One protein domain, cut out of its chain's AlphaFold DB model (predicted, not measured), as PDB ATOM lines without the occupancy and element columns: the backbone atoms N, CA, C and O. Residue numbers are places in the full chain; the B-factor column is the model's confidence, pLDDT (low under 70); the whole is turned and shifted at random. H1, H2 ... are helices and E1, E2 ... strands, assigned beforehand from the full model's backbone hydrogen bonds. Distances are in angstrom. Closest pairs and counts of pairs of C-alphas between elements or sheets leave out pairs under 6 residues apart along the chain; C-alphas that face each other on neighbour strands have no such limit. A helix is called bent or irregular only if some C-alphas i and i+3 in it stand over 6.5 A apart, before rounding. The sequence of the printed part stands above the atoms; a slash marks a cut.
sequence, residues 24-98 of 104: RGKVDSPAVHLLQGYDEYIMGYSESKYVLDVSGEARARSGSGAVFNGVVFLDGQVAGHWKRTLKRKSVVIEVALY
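Overview. This is residues 24 to 98 of the 104 residues of the protein "Winged helix DNA-binding domain-containing protein" of Actinobacteria bacterium (UniProt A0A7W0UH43). A strongly twisted sheet of four strands is curled like part of a barrel, and its long hairpin of E3 and E4 reaches away to one side, where the tip, residues 86 to 91, sticks out. Between E1 and E2 the backbone loops out through three short helices, H1, H2 and H3, which graze the sheet away from that tip. The 75 printed residues hold E1, H1, H2, H3, E2, E3 and E4 in that order, and the sheet runs E1, E2, E3, E4, antiparallel throughout. The class is mixed, helices and strands; the whole is only just compact, close to loose, with a radius of gyration of the C-alphas of 13.3 A and spans of 41 by 37 by 20 A.

Arrangement. Start at E1, residues 32 to 35, an edge strand. Beside it find its antiparallel neighbour E2, residues 70 to 74, at 157 degrees between directions; N 33 and O 73 are 3.0 A apart, within hydrogen-bond range. After E1 comes H1, residues 40 to 43, which only grazes the sheet with residues 41 to 42. H2, residues 48 to 52, is close to H1 but not clearly touching, the closest C-alphas being those of Ile 42 and Lys 49, 7.2 A apart. H2 only grazes the sheet with residues 49 to 52. H3, residues 57 to 64, grazes it with residues 57 to 61; H2 and H3 are near each other, with 5 pairs of C-alphas within 10 A, while H1 and H3 are apart. H3 is irregular, but only just: C-alphas 60 and 63 are 6.9 A apart. In H2 the O i to N i+4 pair is within hydrogen-bond range, in H3 2 of 4 are, and H1 is too short for one. E2 and E3, residues 77 to 87, form a hairpin at 133 degrees, with N 72 and O 80 2.9 A apart. E3 bends by 56 degrees at residue 80. E3 and the edge strand E4, residues 90 to 97, form the next hairpin at 153 degrees, with N 85 and O 92 2.8 A apart; E2, E3 and E4 are a meander, each strand the antiparallel neighbour of the one before.

Along the chain. Find C-alpha 32 at (13.965, -0.132, 30.037), where E1 begins its 9.8 A. H1 measures 4.7 A, H2 6.9 A, H3 11.9 A and E2 13.5 A. E3 runs 29.8 A to C-alpha 87 at (-6.473, -11.536, 31.489), and E4 returns 22.4 A to C-alpha 97 at (9.348, 2.643, 40.861).

Size, cuts and confidence. The two farthest C-alphas, those of Glu 47 and Arg 88, are 41.2 A apart. The printed part has no cut, and its six links between named elements are tight. Look for pLDDT under 70 at residue 24 and residues 62 to 66; the mean of the printed part is 85.7.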
ATOM      1  N   ARG A  24      29.298  -5.063  21.929       65.88
ATOM      2  CA  ARG A  24      27.880  -5.177  21.591       65.88
ATOM      3  C   ARG A  24      27.408  -3.779  21.190       65.88
ATOM      4  O   ARG A  24      27.797  -2.799  21.825       65.88
ATOM      5  N   GLY A  25      26.646  -3.693  20.099       71.94
ATOM      6  CA  GLY A  25      26.177  -2.416  19.562       71.94
ATOM      7  C   GLY A  25      25.571  -1.533  20.655       71.94
ATOM      8  O   GLY A  25      24.977  -2.036  21.611       71.94
ATOM      9  N   LYS A  26      25.751  -0.216  20.526       76.56
ATOM     10  CA  LYS A  26      25.233   0.751  21.493       76.56
ATOM     11  C   LYS A  26      23.720   0.559  21.639       76.56
ATOM     12  O   LYS A  26      23.004   0.570  20.643       76.56
ATOM     13  N   VAL A  27      23.252   0.381  22.871       81.31
ATOM     14  CA  VAL A  27      21.820   0.412  23.177       81.31
ATOM     15  C   VAL A  27      21.404   1.877  23.297       81.31
ATOM     16  O   VAL A  27      22.088   2.661  23.957       81.31
ATOM     17  N   ASP A  28      20.306   2.246  22.642       87.25
ATOM     18  CA  ASP A  28      19.739   3.585  22.771       87.25
ATOM     19  C   ASP A  28      19.261   3.813  24.210       87.25
ATOM     20  O   ASP A  28      18.558   2.983  24.783       87.25
ATOM     21  N   SER A  29      19.653   4.947  24.790       87.44
ATOM     22  CA  SER A  29      19.208   5.375  26.119       87.44
ATOM     23  C   SER A  29      18.051   6.379  25.977       87.44
ATOM     24  O   SER A  29      18.093   7.229  25.078       87.44
ATOM     25  N   PRO A  30      17.014   6.303  26.836       89.50
ATOM     26  CA  PRO A  30      16.889   5.364  27.952       89.50
ATOM     27  C   PRO A  30      16.386   3.978  27.519       89.50
ATOM     28  O   PRO A  30      15.370   3.855  26.832       89.50
ATOM     29  N   ALA A  31      17.039   2.928  28.008       91.31
ATOM     30  CA  ALA A  31      16.632   1.541  27.836       91.31
ATOM     31  C   ALA A  31      15.945   1.017  29.100       91.31
ATOM     32  O   ALA A  31      16.512   1.054  30.196       91.31
ATOM     33  N   VAL A  32      14.731   0.480  28.943       92.75
ATOM     34  CA  VAL A  32      13.965  -0.132  30.037       92.75
ATOM     35  C   VAL A  32      13.816  -1.630  29.803       92.75
ATOM     36  O   VAL A  32      13.303  -2.051  28.768       92.75
ATOM     37  N   HIS A  33      14.194  -2.430  30.801       93.25
ATOM     38  CA  HIS A  33      14.028  -3.884  30.783       93.25
ATOM     39  C   HIS A  33      13.190  -4.357  31.973       93.25
ATOM     40  O   HIS A  33      13.342  -3.877  33.096       93.25
ATOM     41  N   LEU A  34      12.304  -5.322  31.720       94.62
ATOM     42  CA  LEU A  34      11.479  -5.975  32.733       94.62
ATOM     43  C   LEU A  34      11.975  -7.409  32.920       94.62
ATOM     44  O   LEU A  34      11.658  -8.284  32.115       94.62
ATOM     45  N   LEU A  35      12.757  -7.644  33.971       93.25
ATOM     46  CA  LEU A  35      13.349  -8.953  34.247       93.25
ATOM     47  C   LEU A  35      12.517  -9.738  35.263       93.25
ATOM     48  O   LEU A  35      11.888  -9.170  36.162       93.25
ATOM     49  N   GLN A  36      12.502 -11.062  35.118       90.50
ATOM     50  CA  GLN A  36      11.939 -11.959  36.124       90.50
ATOM     51  C   GLN A  36      12.814 -11.924  37.383       90.50
ATOM     52  O   GLN A  36      14.027 -11.918  37.271       90.50
ATOM     53  N   GLY A  37      12.226 -11.998  38.580       83.31
ATOM     54  CA  GLY A  37      12.976 -11.952  39.848       83.31
ATOM     55  C   GLY A  37      14.071 -13.002  40.042       83.31
ATOM     56  O   GLY A  37      14.966 -12.793  40.849       83.31
ATOM     57  N   TYR A  38      14.001 -14.116  39.310       83.06
ATOM     58  CA  TYR A  38      14.987 -15.199  39.366       83.06
ATOM     59  C   TYR A  38      15.961 -15.198  38.184       83.06
ATOM     60  O   TYR A  38      16.626 -16.201  37.943       83.06
ATOM     61  N   ASP A  39      15.995 -14.118  37.407       88.50
ATOM     62  CA  ASP A  39      16.987 -13.954  36.348       88.50
ATOM     63  C   ASP A  39      18.402 -13.918  36.947       88.50
ATOM     64  O   ASP A  39      18.592 -13.425  38.064       88.50
ATOM     65  N   GLU A  40      19.398 -14.437  36.229       86.56
ATOM     66  CA  GLU A  40      20.790 -14.474  36.692       86.56
ATOM     67  C   GLU A  40      21.349 -13.069  36.941       86.56
ATOM     68  O   GLU A  40      22.162 -12.886  37.843       86.56
ATOM     69  N   TYR A  41      20.833 -12.047  36.251       80.88
ATOM     70  CA  TYR A  41      21.173 -10.655  36.555       80.88
ATOM     71  C   TYR A  41      20.845 -10.268  38.007       80.88
ATOM     72  O   TYR A  41      21.477  -9.391  38.577       80.88
ATOM     73  N   ILE A  42      19.864 -10.924  38.627       81.62
ATOM     74  CA  ILE A  42      19.408 -10.641  39.996       81.62
ATOM     75  C   ILE A  42      19.923 -11.702  40.973       81.62
ATOM     76  O   ILE A  42      20.305 -11.392  42.104       81.62
ATOM     77  N   MET A  43      19.921 -12.962  40.539       83.31
ATOM     78  CA  MET A  43      20.291 -14.127  41.345       83.31
ATOM     79  C   MET A  43      21.776 -14.472  41.291       83.31
ATOM     80  O   MET A  43      22.202 -15.364  42.021       83.31
ATOM     81  N   GLY A  44      22.539 -13.790  40.439       81.19
ATOM     82  CA  GLY A  44      23.972 -13.973  40.296       81.19
ATOM     83  C   GLY A  44      24.754 -13.591  41.553       81.19
ATOM     84  O   GLY A  44      24.219 -13.457  42.658       81.19
ATOM     85  N   TYR A  45      26.059 -13.428  41.365       77.88
ATOM     86  CA  TYR A  45      27.005 -13.173  42.445       77.88
ATOM     87  C   TYR A  45      26.613 -11.972  43.315       77.88
ATOM     88  O   TYR A  45      26.038 -10.987  42.852       77.88
ATOM     89  N   SER A  46      26.917 -12.048  44.610       78.56
ATOM     90  CA  SER A  46      26.581 -10.978  45.556       78.56
ATOM     91  C   SER A  46      27.285  -9.669  45.197       78.56
ATOM     92  O   SER A  46      26.706  -8.597  45.338       78.56
ATOM     93  N   GLU A  47      28.509  -9.770  44.690       77.44
ATOM     94  CA  GLU A  47      29.384  -8.666  44.321       77.44
ATOM     95  C   GLU A  47      28.873  -7.920  43.081       77.44
ATOM     96  O   GLU A  47      28.926  -6.692  43.040       77.44
ATOM     97  N   SER A  48      28.271  -8.618  42.110       72.00
ATOM     98  CA  SER A  48      27.713  -7.957  40.923       72.00
ATOM     99  C   SER A  48      26.487  -7.102  41.252       72.00
ATOM    100  O   SER A  48      26.186  -6.159  40.523       72.00
ATOM    101  N   LYS A  49      25.809  -7.346  42.382       75.81
ATOM    102  CA  LYS A  49      24.642  -6.550  42.808       75.81
ATOM    103  C   LYS A  49      24.996  -5.097  43.107       75.81
ATOM    104  O   LYS A  49      24.146  -4.231  42.919       75.81
ATOM    105  N   TYR A  50      26.230  -4.810  43.527       76.56
ATOM    106  CA  TYR A  50      26.688  -3.433  43.733       76.56
ATOM    107  C   TYR A  50      26.695  -2.630  42.427       76.56
ATOM    108  O   TYR A  50      26.340  -1.455  42.434       76.56
ATOM    109  N   VAL A  51      27.015  -3.282  41.306       81.19
ATOM    110  CA  VAL A  51      27.049  -2.663  39.972       81.19
ATOM    111  C   VAL A  51      25.640  -2.349  39.455       81.19
ATOM    112  O   VAL A  51      25.451  -1.416  38.677       81.19
ATOM    113  N   LEU A  52      24.634  -3.105  39.899       85.44
ATOM    114  CA  LEU A  52      23.243  -2.966  39.455       85.44
ATOM    115  C   LEU A  52      22.426  -1.979  40.301       85.44
ATOM    116  O   LEU A  52      21.352  -1.559  39.880       85.44
ATOM    117  N   ASP A  53      22.910  -1.627  41.492       86.50
ATOM    118  CA  ASP A  53      22.264  -0.716  42.443       86.50
ATOM    119  C   ASP A  53      23.271   0.330  42.940       86.50
ATOM    120  O   ASP A  53      23.554   0.439  44.140       86.50
ATOM    121  N   VAL A  54      23.836   1.098  42.002       84.75
ATOM    122  CA  VAL A  54      24.862   2.113  42.297       84.75
ATOM    123  C   VAL A  54      24.318   3.186  43.242       84.75
ATOM    124  O   VAL A  54      25.024   3.641  44.137       84.75
ATOM    125  N   SER A  55      23.042   3.554  43.097       83.94
ATOM    126  CA  SER A  55      22.383   4.515  43.989       83.94
ATOM    127  C   SER A  55      22.135   3.969  45.402       83.94
ATOM    128  O   SER A  55      21.925   4.753  46.323       83.94
ATOM    129  N   GLY A  56      22.152   2.643  45.594       84.62
ATOM    130  CA  GLY A  56      21.825   1.993  46.869       84.62
ATOM    131  C   GLY A  56      20.328   1.955  47.194       84.62
ATOM    132  O   GLY A  56      19.933   1.486  48.264       84.62
ATOM    133  N   GLU A  57      19.484   2.453  46.290       84.94
ATOM    134  CA  GLU A  57      18.040   2.595  46.470       84.94
ATOM    135  C   GLU A  57      17.335   1.234  46.587       84.94
ATOM    136  O   GLU A  57      16.373   1.103  47.358       84.94
ATOM    137  N   ALA A  58      17.805   0.216  45.858       83.12
ATOM    138  CA  ALA A  58      17.261  -1.138  45.944       83.12
ATOM    139  C   ALA A  58      17.604  -1.774  47.297       83.12
ATOM    140  O   ALA A  58      16.722  -2.289  47.992       83.12
ATOM    141  N   ARG A  59      18.872  -1.681  47.719       82.44
ATOM    142  CA  ARG A  59      19.344  -2.196  49.014       82.44
ATOM    143  C   ARG A  59      18.636  -1.534  50.190       82.44
ATOM    144  O   ARG A  59      18.184  -2.240  51.090       82.44
ATOM    145  N   ALA A  60      18.463  -0.212  50.158       81.94
ATOM    146  CA  ALA A  60      17.747   0.528  51.198       81.94
ATOM    147  C   ALA A  60      16.291   0.050  51.374       81.94
ATOM    148  O   ALA A  60      15.768   0.041  52.487       81.94
ATOM    149  N   ARG A  61      15.641  -0.394  50.289       76.62
ATOM    150  CA  ARG A  61      14.256  -0.899  50.298       76.62
ATOM    151  C   ARG A  61      14.138  -2.411  50.495       76.62
ATOM    152  O   ARG A  61      13.039  -2.908  50.728       76.62
ATOM    153  N   SER A  62      15.239  -3.161  50.477       69.56
ATOM    154  CA  SER A  62      15.205  -4.618  50.673       69.56
ATOM    155  C   SER A  62      14.629  -5.031  52.037       69.56
ATOM    156  O   SER A  62      14.096  -6.132  52.160       69.56
ATOM    157  N   GLY A  63      14.699  -4.161  53.053       63.72
ATOM    158  CA  GLY A  63      14.147  -4.412  54.391       63.72
ATOM    159  C   GLY A  63      12.622  -4.284  54.491       63.72
ATOM    160  O   GLY A  63      12.029  -4.839  55.411       63.72
ATOM    161  N   SER A  64      11.970  -3.595  53.546       63.03
ATOM    162  CA  SER A  64      10.507  -3.412  53.534       63.03
ATOM    163  C   SER A  64       9.750  -4.523  52.794       63.03
ATOM    164  O   SER A  64       8.523  -4.486  52.726       63.03
ATOM    165  N   GLY A  65      10.471  -5.508  52.244       59.53
ATOM    166  CA  GLY A  65       9.930  -6.536  51.356       59.53
ATOM    167  C   GLY A  65       9.721  -6.022  49.928       59.53
ATOM    168  O   GLY A  65       9.299  -4.886  49.706       59.53
ATOM    169  N   ALA A  66      10.026  -6.862  48.937       63.62
ATOM    170  CA  ALA A  66       9.744  -6.545  47.541       63.62
ATOM    171  C   ALA A  66       8.227  -6.550  47.305       63.62
ATOM    172  O   ALA A  66       7.547  -7.532  47.602       63.62
ATOM    173  N   VAL A  67       7.697  -5.462  46.738       70.69
ATOM    174  CA  VAL A  67       6.259  -5.348  46.432       70.69
ATOM    175  C   VAL A  67       5.859  -6.352  45.344       70.69
ATOM    176  O   VAL A  67       4.767  -6.916  45.402       70.69
ATOM    177  N   PHE A  68       6.756  -6.616  44.383       81.19
ATOM    178  CA  PHE A  68       6.597  -7.614  43.323       81.19
ATOM    179  C   PHE A  68       7.908  -8.376  43.067       81.19
ATOM    180  O   PHE A  68       8.989  -7.833  43.276       81.19
ATOM    181  N   ASN A  69       7.813  -9.601  42.533       85.06
ATOM    182  CA  ASN A  69       8.992 -10.410  42.195       85.06
ATOM    183  C   ASN A  69       9.740  -9.910  40.949       85.06
ATOM    184  O   ASN A  69      10.927 -10.168  40.828       85.06
ATOM    185  N   GLY A  70       9.079  -9.248  39.995       92.44
ATOM    186  CA  GLY A  70       9.763  -8.722  38.812       92.44
ATOM    187  C   GLY A  70      10.615  -7.503  39.155       92.44
ATOM    188  O   GLY A  70      10.240  -6.723  40.030       92.44
ATOM    189  N   VAL A  71      11.727  -7.315  38.446       92.12
ATOM    190  CA  VAL A  71      12.648  -6.182  38.628       92.12
ATOM    191  C   VAL A  71      12.654  -5.308  37.378       92.12
ATOM    192  O   VAL A  71      12.681  -5.814  36.254       92.12
ATOM    193  N   VAL A  72      12.579  -3.996  37.577       93.75
ATOM    194  CA  VAL A  72      12.677  -2.995  36.512       93.75
ATOM    195  C   VAL A  72      14.104  -2.489  36.447       93.75
ATOM    196  O   VAL A  72      14.635  -2.028  37.456       93.75
ATOM    197  N   PHE A  73      14.683  -2.525  35.253       92.56
ATOM    198  CA  PHE A  73      15.974  -1.927  34.951       92.56
ATOM    199  C   PHE A  73      15.802  -0.691  34.074       92.56
ATOM    200  O   PHE A  73      15.051  -0.734  33.098       92.56
ATOM    201  N   LEU A  74      16.526   0.375  34.401       91.88
ATOM    202  CA  LEU A  74      16.696   1.576  33.589       91.88
ATOM    203  C   LEU A  74      18.194   1.777  33.356       91.88
ATOM    204  O   LEU A  74      18.934   1.940  34.322       91.88
ATOM    205  N   ASP A  75      18.638   1.716  32.101       90.38
ATOM    206  CA  ASP A  75      20.052   1.866  31.716       90.38
ATOM    207  C   ASP A  75      21.010   0.994  32.554       90.38
ATOM    208  O   ASP A  75      22.078   1.414  32.991       90.38
ATOM    209  N   GLY A  76      20.603  -0.254  32.808       88.69
ATOM    210  CA  GLY A  76      21.395  -1.224  33.571       88.69
ATOM    211  C   GLY A  76      21.327  -1.070  35.094       88.69
ATOM    212  O   GLY A  76      21.925  -1.884  35.791       88.69
ATOM    213  N   GLN A  77      20.556  -0.111  35.618       90.94
ATOM    214  CA  GLN A  77      20.342   0.094  37.054       90.94
ATOM    215  C   GLN A  77      18.954  -0.362  37.507       90.94
ATOM    216  O   GLN A  77      17.961  -0.151  36.806       90.94
ATOM    217  N   VAL A  78      18.860  -0.944  38.702       90.44
ATOM    218  CA  VAL A  78      17.584  -1.315  39.320       90.44
ATOM    219  C   VAL A  78      16.790  -0.050  39.656       90.44
ATOM    220  O   VAL A  78      17.212   0.783  40.452       90.44
ATOM    221  N   ALA A  79      15.603   0.078  39.068       92.19
ATOM    222  CA  ALA A  79      14.739   1.252  39.202       92.19
ATOM    223  C   ALA A  79      13.429   0.971  39.958       92.19
ATOM    224  O   ALA A  79      12.682   1.899  40.291       92.19
ATOM    225  N   GLY A  80      13.117  -0.299  40.216       91.69
ATOM    226  CA  GLY A  80      11.891  -0.692  40.895       91.69
ATOM    227  C   GLY A  80      11.494  -2.137  40.638       91.69
ATOM    228  O   GLY A  80      12.301  -2.970  40.228       91.69
ATOM    229  N   HIS A  81      10.211  -2.414  40.843       92.69
ATOM    230  CA  HIS A  81       9.625  -3.736  40.674       92.69
ATOM    231  C   HIS A  81       8.442  -3.716  39.718       92.69
ATOM    232  O   HIS A  81       7.783  -2.692  39.533       92.69
ATOM    233  N   TRP A  82       8.127  -4.868  39.139       94.94
ATOM    234  CA  TRP A  82       6.944  -5.031  38.303       94.94
ATOM    235  C   TRP A  82       6.266  -6.382  38.531       94.94
ATOM    236  O   TRP A  82       6.879  -7.352  38.982       94.94
ATOM    237  N   LYS A  83       4.986  -6.460  38.175       94.19
ATOM    238  CA  LYS A  83       4.256  -7.725  38.018       94.19
ATOM    239  C   LYS A  83       3.407  -7.693  36.757       94.19
ATOM    240  O   LYS A  83       3.046  -6.628  36.255       94.19
ATOM    241  N   ARG A  84       3.025  -8.883  36.290       94.81
ATOM    242  CA  ARG A  84       1.976  -9.047  35.282       94.81
ATOM    243  C   ARG A  84       0.761  -9.755  35.842       94.81
ATOM    244  O   ARG A  84       0.890 -10.738  36.567       94.81
ATOM    245  N   THR A  85      -0.402  -9.324  35.379       95.50
ATOM    246  CA  THR A  85      -1.672 -10.024  35.553       95.50
ATOM    247  C   THR A  85      -2.191 -10.436  34.180       95.50
ATOM    248  O   THR A  85      -2.456  -9.589  33.322       95.50
ATOM    249  N   LEU A  86      -2.331 -11.743  33.957       96.81
ATOM    250  CA  LEU A  86      -2.906 -12.276  32.724       96.81
ATOM    251  C   LEU A  86      -4.434 -12.147  32.775       96.81
ATOM    252  O   LEU A  86      -5.074 -12.574  33.733       96.81
ATOM    253  N   LYS A  87      -5.026 -11.569  31.731       97.12
ATOM    254  CA  LYS A  87      -6.473 -11.536  31.489       97.12
ATOM    255  C   LYS A  87      -6.773 -12.275  30.187       97.12
ATOM    256  O   LYS A  87      -5.893 -12.481  29.358       97.12
ATOM    257  N   ARG A  88      -8.046 -12.610  29.954       97.19
ATOM    258  CA  ARG A  88      -8.486 -13.399  28.785       97.19
ATOM    259  C   ARG A  88      -7.976 -12.880  27.431       97.19
ATOM    260  O   ARG A  88      -7.757 -13.679  26.531       97.19
ATOM    261  N   LYS A  89      -7.852 -11.560  27.265       97.50
ATOM    262  CA  LYS A  89      -7.445 -10.915  26.002       97.50
ATOM    263  C   LYS A  89      -6.341  -9.870  26.181       97.50
ATOM    264  O   LYS A  89      -6.101  -9.084  25.275       97.50
ATOM    265  N   SER A  90      -5.720  -9.800  27.356       97.62
ATOM    266  CA  SER A  90      -4.731  -8.763  27.641       97.62
ATOM    267  C   SER A  90      -3.771  -9.189  28.739       97.62
ATOM    268  O   SER A  90      -4.092 -10.027  29.579       97.62
ATOM    269  N   VAL A  91      -2.623  -8.532  28.787       97.19
ATOM    270  CA  VAL A  91      -1.703  -8.592  29.919       97.19
ATOM    271  C   VAL A  91      -1.673  -7.207  30.543       97.19
ATOM    272  O   VAL A  91      -1.484  -6.221  29.838       97.19
ATOM    273  N   VAL A  92      -1.908  -7.127  31.849       97.25
ATOM    274  CA  VAL A  92      -1.744  -5.881  32.603       97.25
ATOM    275  C   VAL A  92      -0.378  -5.917  33.261       97.25
ATOM    276  O   VAL A  92      -0.085  -6.867  33.983       97.25
ATOM    277  N   ILE A  93       0.434  -4.898  33.001       95.56
ATOM    278  CA  ILE A  93       1.734  -4.703  33.636       95.56
ATOM    279  C   ILE A  93       1.587  -3.592  34.668       95.56
ATOM    280  O   ILE A  93       1.140  -2.496  34.339       95.56
ATOM    281  N   GLU A  94       1.946  -3.890  35.910       95.19
ATOM    282  CA  GLU A  94       1.981  -2.925  37.008       95.19
ATOM    283  C   GLU A  94       3.436  -2.708  37.411       95.19
ATOM    284  O   GLU A  94       4.185  -3.677  37.559       95.19
ATOM    285  N   VAL A  95       3.827  -1.444  37.580       93.31
ATOM    286  CA  VAL A  95       5.198  -1.033  37.896       93.31
ATOM    287  C   VAL A  95       5.199  -0.188  39.167       93.31
ATOM    288  O   VAL A  95       4.403   0.739  39.299       93.31
ATOM    289  N   ALA A  96       6.109  -0.501  40.083       91.31
ATOM    290  CA  ALA A  96       6.381   0.249  41.301       91.31
ATOM    291  C   ALA A  96       7.834   0.738  41.265       91.31
ATOM    292  O   ALA A  96       8.760  -0.034  41.514       91.31
ATOM    293  N   LEU A  97       8.029   2.011  40.918       90.50
ATOM    294  CA  LEU A  97       9.348   2.643  40.861       90.50
ATOM    295  C   LEU A  97       9.779   3.151  42.237       90.50
ATOM    296  O   LEU A  97       8.952   3.570  43.046       90.50
ATOM    297  N   TYR A  98      11.085   3.158  42.476       87.50
ATOM    298  CA  TYR A  98      11.676   3.662  43.716       87.50
ATOM    299  C   TYR A  98      11.586   5.180  43.859       87.50
ATOM    300  O   TYR A  98      11.397   5.692  44.964       87.50
TER     301      TYR A  98